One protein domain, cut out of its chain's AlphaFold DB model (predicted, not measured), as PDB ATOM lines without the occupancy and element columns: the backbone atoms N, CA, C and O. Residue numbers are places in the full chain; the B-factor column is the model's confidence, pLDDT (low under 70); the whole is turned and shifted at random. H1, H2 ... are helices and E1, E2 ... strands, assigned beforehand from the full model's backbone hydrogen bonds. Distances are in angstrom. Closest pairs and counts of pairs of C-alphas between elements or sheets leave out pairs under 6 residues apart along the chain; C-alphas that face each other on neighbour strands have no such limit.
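This is residues 471 to 525 of the 546 residues of an uncharacterized protein of Reticulomyxa filosa (UniProt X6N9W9). With little regular structure, this is a rod that has a small antiparallel hairpin, E1 and E2, at one end and a loop-rich head with one short helix, H1, at the other; residues 484 to 506 lead from one to the other. In the head, residues 498 to 499 pair with residues 523 to 524, antiparallel. The 55 printed residues hold E1, E2 and H1 in that order, a mixed class with only 14 residues in named elements. The whole is extended, with a radius of gyration of the C-alphas of 15.7 A and spans of 44 by 17 by 14 A.

Find C-alpha 472 at (-38.216, -8.100, 346.445), where E1, residues 472 to 474, begins; E2 is residues 481 to 483, and each is 7.0 A long. H1, residues 507 to 514, runs 10.4 A to C-alpha 514 at (-43.076, -34.567, 323.270).

Look at N 473 and O 482, 2.9 A apart and within hydrogen-bond range, in the hairpin of E1 and E2, whose directions differ by 141 degrees. E1 and H1 are apart. In H1 every O i to N i+4 pair is within hydrogen-bond range.

The C-alphas farthest apart, of Ile 471 and Asp 503, are 44.8 A apart. The printed part has no cut; the link from E2 to H1 is long, 23 residues. Mean pLDDT of the printed part is 74.4, with 15 residues under 70, among them 479 to 482 and 502 to 505.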
ATOM      1  N   ILE A 471     -40.945  -8.027 350.231       62.62
ATOM      2  CA  ILE A 471     -39.492  -8.055 350.050       62.62
ATOM      3  C   ILE A 471     -39.181  -8.606 348.652       62.62
ATOM      4  O   ILE A 471     -39.313  -9.800 348.378       62.62
ATOM      5  N   TRP A 472     -38.732  -7.724 347.760       62.22
ATOM      6  CA  TRP A 472     -38.216  -8.100 346.445       62.22
ATOM      7  C   TRP A 472     -36.757  -8.521 346.545       62.22
ATOM      8  O   TRP A 472     -35.912  -7.738 346.983       62.22
ATOM      9  N   LYS A 473     -36.450  -9.725 346.070       70.06
ATOM     10  CA  LYS A 473     -35.092 -10.266 346.053       70.06
ATOM     11  C   LYS A 473     -34.722 -10.743 344.661       70.06
ATOM     12  O   LYS A 473     -35.571 -11.150 343.872       70.06
ATOM     13  N   THR A 474     -33.441 -10.676 344.339       73.19
ATOM     14  CA  THR A 474     -32.935 -11.169 343.059       73.19
ATOM     15  C   THR A 474     -32.648 -12.657 343.180       73.19
ATOM     16  O   THR A 474     -31.930 -13.078 344.085       73.19
ATOM     17  N   CYS A 475     -33.213 -13.457 342.276       76.56
ATOM     18  CA  CYS A 475     -32.920 -14.881 342.208       76.56
ATOM     19  C   CYS A 475     -31.445 -15.089 341.845       76.56
ATOM     20  O   CYS A 475     -31.021 -14.679 340.768       76.56
ATOM     21  N   THR A 476     -30.673 -15.785 342.674       83.75
ATOM     22  CA  THR A 476     -29.245 -16.054 342.433       83.75
ATOM     23  C   THR A 476     -29.001 -17.006 341.261       83.75
ATOM     24  O   THR A 476     -27.894 -17.070 340.735       83.75
ATOM     25  N   LYS A 477     -30.034 -17.740 340.828       79.62
ATOM     26  CA  LYS A 477     -29.951 -18.706 339.725       79.62
ATOM     27  C   LYS A 477     -30.219 -18.083 338.352       79.62
ATOM     28  O   LYS A 477     -29.615 -18.497 337.369       79.62
ATOM     29  N   CYS A 478     -31.156 -17.138 338.263       72.31
ATOM     30  CA  CYS A 478     -31.615 -16.584 336.983       72.31
ATOM     31  C   CYS A 478     -31.577 -15.057 336.900       72.31
ATOM     32  O   CYS A 478     -31.973 -14.502 335.881       72.31
ATOM     33  N   ASN A 479     -31.145 -14.375 337.963       63.75
ATOM     34  CA  ASN A 479     -31.152 -12.918 338.111       63.75
ATOM     35  C   ASN A 479     -32.526 -12.240 337.961       63.75
ATOM     36  O   ASN A 479     -32.613 -11.015 338.021       63.75
ATOM     37  N   THR A 480     -33.615 -13.003 337.831       59.31
ATOM     38  CA  THR A 480     -34.979 -12.466 337.861       59.31
ATOM     39  C   THR A 480     -35.269 -11.904 339.246       59.31
ATOM     40  O   THR A 480     -35.054 -12.576 340.259       59.31
ATOM     41  N   ARG A 481     -35.769 -10.669 339.295       62.09
ATOM     42  CA  ARG A 481     -36.246 -10.054 340.531       62.09
ATOM     43  C   ARG A 481     -37.601 -10.657 340.871       62.09
ATOM     44  O   ARG A 481     -38.543 -10.534 340.097       62.09
ATOM     45  N   VAL A 482     -37.678 -11.324 342.010       56.25
ATOM     46  CA  VAL A 482     -38.861 -12.062 342.433       56.25
ATOM     47  C   VAL A 482     -39.298 -11.632 343.812       56.25
ATOM     48  O   VAL A 482     -38.506 -11.215 344.662       56.25
ATOM     49  N   HIS A 483     -40.595 -11.724 344.021       71.00
ATOM     50  CA  HIS A 483     -41.191 -11.392 345.286       71.00
ATOM     51  C   HIS A 483     -41.150 -12.615 346.217       71.00
ATOM     52  O   HIS A 483     -41.633 -13.675 345.829       71.00
ATOM     53  N   VAL A 484     -40.611 -12.499 347.439       65.69
ATOM     54  CA  VAL A 484     -40.393 -13.662 348.333       65.69
ATOM     55  C   VAL A 484     -41.688 -14.437 348.624       65.69
ATOM     56  O   VAL A 484     -41.678 -15.664 348.603       65.69
ATOM     57  N   SER A 485     -42.817 -13.747 348.828       52.62
ATOM     58  CA  SER A 485     -44.128 -14.380 349.076       52.62
ATOM     59  C   SER A 485     -44.891 -14.799 347.810       52.62
ATOM     60  O   SER A 485     -45.874 -15.524 347.922       52.62
ATOM     61  N   LEU A 486     -44.453 -14.367 346.618       56.97
ATOM     62  CA  LEU A 486     -45.014 -14.795 345.323       56.97
ATOM     63  C   LEU A 486     -44.023 -15.672 344.555       56.97
ATOM     64  O   LEU A 486     -44.158 -15.868 343.352       56.97
ATOM     65  N   ASN A 487     -43.007 -16.180 345.249       70.25
ATOM     66  CA  ASN A 487     -42.078 -17.132 344.694       70.25
ATOM     67  C   ASN A 487     -42.858 -18.419 344.427       70.25
ATOM     68  O   ASN A 487     -43.240 -19.122 345.363       70.25
ATOM     69  N   VAL A 488     -43.140 -18.693 343.157       69.19
ATOM     70  CA  VAL A 488     -43.894 -19.866 342.713       69.19
ATOM     71  C   VAL A 488     -43.001 -20.788 341.888       69.19
ATOM     72  O   VAL A 488     -42.036 -20.364 341.253       69.19
ATOM     73  N   LYS A 489     -43.292 -22.091 341.931       79.38
ATOM     74  CA  LYS A 489     -42.610 -23.076 341.082       79.38
ATOM     75  C   LYS A 489     -42.996 -22.854 339.622       79.38
ATOM     76  O   LYS A 489     -44.127 -22.474 339.337       79.38
ATOM     77  N   GLY A 490     -42.097 -23.179 338.701       75.00
ATOM     78  CA  GLY A 490     -42.387 -23.167 337.269       75.00
ATOM     79  C   GLY A 490     -41.964 -21.896 336.521       75.00
ATOM     80  O   GLY A 490     -42.156 -21.827 335.308       75.00
ATOM     81  N   GLU A 491     -41.369 -20.920 337.210       74.88
ATOM     82  CA  GLU A 491     -41.005 -19.608 336.641       74.88
ATOM     83  C   GLU A 491     -39.490 -19.329 336.649       74.88
ATOM     84  O   GLU A 491     -39.024 -18.318 336.126       74.88
ATOM     85  N   CYS A 492     -38.683 -20.254 337.171       79.12
ATOM     86  CA  CYS A 492     -37.231 -20.140 337.191       79.12
ATOM     87  C   CYS A 492     -36.586 -20.857 335.980       79.12
ATOM     88  O   CYS A 492     -37.233 -21.574 335.209       79.12
ATOM     89  N   VAL A 493     -35.278 -20.656 335.785       82.38
ATOM     90  CA  VAL A 493     -34.514 -21.295 334.697       82.38
ATOM     91  C   VAL A 493     -34.551 -22.822 334.777       82.38
ATOM     92  O   VAL A 493     -34.557 -23.410 335.871       82.38
ATOM     93  N   HIS A 494     -34.527 -23.449 333.599       85.56
ATOM     94  CA  HIS A 494     -34.504 -24.901 333.420       85.56
ATOM     95  C   HIS A 494     -33.407 -25.551 334.265       85.56
ATOM     96  O   HIS A 494     -32.291 -25.049 334.378       85.56
ATOM     97  N   SER A 495     -33.755 -26.655 334.923       82.81
ATOM     98  CA  SER A 495     -32.809 -27.492 335.673       82.81
ATOM     99  C   SER A 495     -32.197 -28.603 334.823       82.81
ATOM    100  O   SER A 495     -31.177 -29.161 335.210       82.81
ATOM    101  N   GLY A 496     -32.829 -28.940 333.699       82.62
ATOM    102  CA  GLY A 496     -32.332 -29.927 332.744       82.62
ATOM    103  C   GLY A 496     -31.571 -29.273 331.598       82.62
ATOM    104  O   GLY A 496     -31.705 -28.075 331.382       82.62
ATOM    105  N   GLU A 497     -30.814 -30.065 330.847       85.62
ATOM    106  CA  GLU A 497     -30.075 -29.623 329.660       85.62
ATOM    107  C   GLU A 497     -30.987 -29.449 328.437       85.62
ATOM    108  O   GLU A 497     -32.028 -30.112 328.320       85.62
ATOM    109  N   TRP A 498     -30.588 -28.557 327.528       88.00
ATOM    110  CA  TRP A 498     -31.209 -28.402 326.218       88.00
ATOM    111  C   TRP A 498     -30.666 -29.465 325.269       88.00
ATOM    112  O   TRP A 498     -29.463 -29.548 325.040       88.00
ATOM    113  N   HIS A 499     -31.556 -30.284 324.725       86.00
ATOM    114  CA  HIS A 499     -31.210 -31.304 323.750       86.00
ATOM    115  C   HIS A 499     -31.411 -30.720 322.358       86.00
ATOM    116  O   HIS A 499     -32.546 -30.509 321.927       86.00
ATOM    117  N   ASP A 500     -30.312 -30.446 321.674       81.25
ATOM    118  CA  ASP A 500     -30.262 -29.921 320.312       81.25
ATOM    119  C   ASP A 500     -29.993 -30.999 319.253       81.25
ATOM    120  O   ASP A 500     -30.405 -30.827 318.110       81.25
ATOM    121  N   ASP A 501     -29.409 -32.133 319.653       72.62
ATOM    122  CA  ASP A 501     -29.078 -33.254 318.768       72.62
ATOM    123  C   ASP A 501     -29.952 -34.493 319.007       72.62
ATOM    124  O   ASP A 501     -30.301 -34.852 320.138       72.62
ATOM    125  N   TYR A 502     -30.255 -35.202 317.919       67.62
ATOM    126  CA  TYR A 502     -31.078 -36.414 317.938       67.62
ATOM    127  C   TYR A 502     -30.432 -37.554 318.742       67.62
ATOM    128  O   TYR A 502     -31.125 -38.263 319.470       67.62
ATOM    129  N   ASP A 503     -29.105 -37.672 318.703       69.88
ATOM    130  CA  ASP A 503     -28.351 -38.728 319.398       69.88
ATOM    131  C   ASP A 503     -28.347 -38.558 320.927       69.88
ATOM    132  O   ASP A 503     -28.074 -39.501 321.670       69.88
ATOM    133  N   LYS A 504     -28.709 -37.363 321.414       67.06
ATOM    134  CA  LYS A 504     -28.888 -37.054 322.842       67.06
ATOM    135  C   LYS A 504     -30.322 -37.335 323.325       67.06
ATOM    136  O   LYS A 504     -30.632 -37.168 324.505       67.06
ATOM    137  N   CYS A 505     -31.227 -37.760 322.436       67.06
ATOM    138  CA  CYS A 505     -32.620 -38.054 322.769       67.06
ATOM    139  C   CYS A 505     -32.837 -39.545 323.055       67.06
ATOM    140  O   CYS A 505     -32.633 -40.404 322.204       67.06
ATOM    141  N   SER A 506     -33.371 -39.870 324.235       70.94
ATOM    142  CA  SER A 506     -33.902 -41.213 324.486       70.94
ATOM    143  C   SER A 506     -35.217 -41.379 323.722       70.94
ATOM    144  O   SER A 506     -36.219 -40.757 324.081       70.94
ATOM    145  N   THR A 507     -35.234 -42.232 322.694       64.94
ATOM    146  CA  THR A 507     -36.395 -42.456 321.810       64.94
ATOM    147  C   THR A 507     -37.682 -42.740 322.586       64.94
ATOM    148  O   THR A 507     -38.747 -42.238 322.239       64.94
ATOM    149  N   VAL A 508     -37.576 -43.486 323.688       72.81
ATOM    150  CA  VAL A 508     -38.719 -43.858 324.531       72.81
ATOM    151  C   VAL A 508     -39.147 -42.700 325.442       72.81
ATOM    152  O   VAL A 508     -40.320 -42.331 325.464       72.81
ATOM    153  N   LYS A 509     -38.213 -42.071 326.170       79.44
ATOM    154  CA  LYS A 509     -38.541 -41.027 327.161       79.44
ATOM    155  C   LYS A 509     -38.916 -39.690 326.513       79.44
ATOM    156  O   LYS A 509     -39.891 -39.063 326.927       79.44
ATOM    157  N   CYS A 510     -38.162 -39.250 325.509       79.25
ATOM    158  CA  CYS A 510     -38.429 -38.008 324.783       79.25
ATOM    159  C   CYS A 510     -39.658 -38.162 323.880       79.25
ATOM    160  O   CYS A 510     -40.495 -37.263 323.833       79.25
ATOM    161  N   GLY A 511     -39.817 -39.326 323.237       75.44
ATOM    162  CA  GLY A 511     -40.967 -39.610 322.378       75.44
ATOM    163  C   GLY A 511     -42.302 -39.579 323.120       75.44
ATOM    164  O   GLY A 511     -43.250 -38.954 322.642       75.44
ATOM    165  N   TRP A 512     -42.368 -40.165 324.321       82.19
ATOM    166  CA  TRP A 512     -43.588 -40.127 325.133       82.19
ATOM    167  C   TRP A 512     -43.972 -38.721 325.604       82.19
ATOM    168  O   TRP A 512     -45.155 -38.397 325.613       82.19
ATOM    169  N   ASN A 513     -43.003 -37.880 325.981       83.38
ATOM    170  CA  ASN A 513     -43.300 -36.569 326.570       83.38
ATOM    171  C   ASN A 513     -43.499 -35.447 325.536       83.38
ATOM    172  O   ASN A 513     -44.235 -34.502 325.804       83.38
ATOM    173  N   LEU A 514     -42.871 -35.534 324.359       81.94
ATOM    174  CA  LEU A 514     -43.076 -34.567 323.270       81.94
ATOM    175  C   LEU A 514     -44.329 -34.872 322.439       81.94
ATOM    176  O   LEU A 514     -44.892 -33.972 321.809       81.94
ATOM    177  N   GLY A 515     -44.765 -36.135 322.448       77.94
ATOM    178  CA  GLY A 515     -45.791 -36.659 321.558       77.94
ATOM    179  C   GLY A 515     -45.242 -36.987 320.166       77.94
ATOM    180  O   GLY A 515     -44.255 -36.409 319.708       77.94
ATOM    181  N   LEU A 516     -45.919 -37.906 319.466       70.62
ATOM    182  CA  LEU A 516     -45.477 -38.461 318.175       70.62
ATOM    183  C   LEU A 516     -45.205 -37.392 317.097       70.62
ATOM    184  O   LEU A 516     -44.342 -37.584 316.250       70.62
ATOM    185  N   SER A 517     -45.895 -36.245 317.145       72.25
ATOM    186  CA  SER A 517     -45.755 -35.148 316.172       72.25
ATOM    187  C   SER A 517     -44.571 -34.204 316.426       72.25
ATOM    188  O   SER A 517     -44.308 -33.317 315.611       72.25
ATOM    189  N   LYS A 518     -43.865 -34.350 317.554       70.62
ATOM    190  CA  LYS A 518     -42.738 -33.482 317.946       70.62
ATOM    191  C   LYS A 518     -41.455 -34.264 318.247       70.62
ATOM    192  O   LYS A 518     -40.499 -33.682 318.758       70.62
ATOM    193  N   ILE A 519     -41.415 -35.552 317.906       71.56
ATOM    194  CA  ILE A 519     -40.207 -36.380 317.992       71.56
ATOM    195  C   ILE A 519     -39.100 -35.756 317.133       71.56
ATOM    196  O   ILE A 519     -39.342 -35.336 316.004       71.56
ATOM    197  N   GLY A 520     -37.892 -35.662 317.693       72.00
ATOM    198  CA  GLY A 520     -36.723 -35.075 317.033       72.00
ATOM    199  C   GLY A 520     -36.623 -33.548 317.105       72.00
ATOM    200  O   GLY A 520     -35.643 -32.994 316.619       72.00
ATOM    201  N   LYS A 521     -37.589 -32.846 317.718       80.81
ATOM    202  CA  LYS A 521     -37.452 -31.406 317.987       80.81
ATOM    203  C   LYS A 521     -36.530 -31.145 319.173       80.81
ATOM    204  O   LYS A 521     -36.563 -31.881 320.162       80.81
ATOM    205  N   CYS A 522     -35.785 -30.046 319.100       86.81
ATOM    206  CA  CYS A 522     -34.967 -29.576 320.208       86.81
ATOM    207  C   CYS A 522     -35.850 -29.206 321.405       86.81
ATOM    208  O   CYS A 522     -36.929 -28.632 321.223       86.81
ATOM    209  N   HIS A 523     -35.433 -29.586 322.611       88.62
ATOM    210  CA  HIS A 523     -36.242 -29.407 323.814       88.62
ATOM    211  C   HIS A 523     -35.422 -29.459 325.100       88.62
ATOM    212  O   HIS A 523     -34.348 -30.051 325.161       88.62
ATOM    213  N   TRP A 524     -35.982 -28.900 326.169       89.06
ATOM    214  CA  TRP A 524     -35.433 -29.032 327.514       89.06
ATOM    215  C   TRP A 524     -35.744 -30.405 328.115       89.06
ATOM    216  O   TRP A 524     -36.906 -30.800 328.190       89.06
ATOM    217  N   SER A 525     -34.743 -31.110 328.636       86.31
ATOM    218  CA  SER A 525     -34.923 -32.438 329.255       86.31
ATOM    219  C   SER A 525     -35.784 -32.437 330.525       86.31
ATOM    220  O   SER A 525     -36.376 -33.455 330.885       86.31
TER     221      SER A 525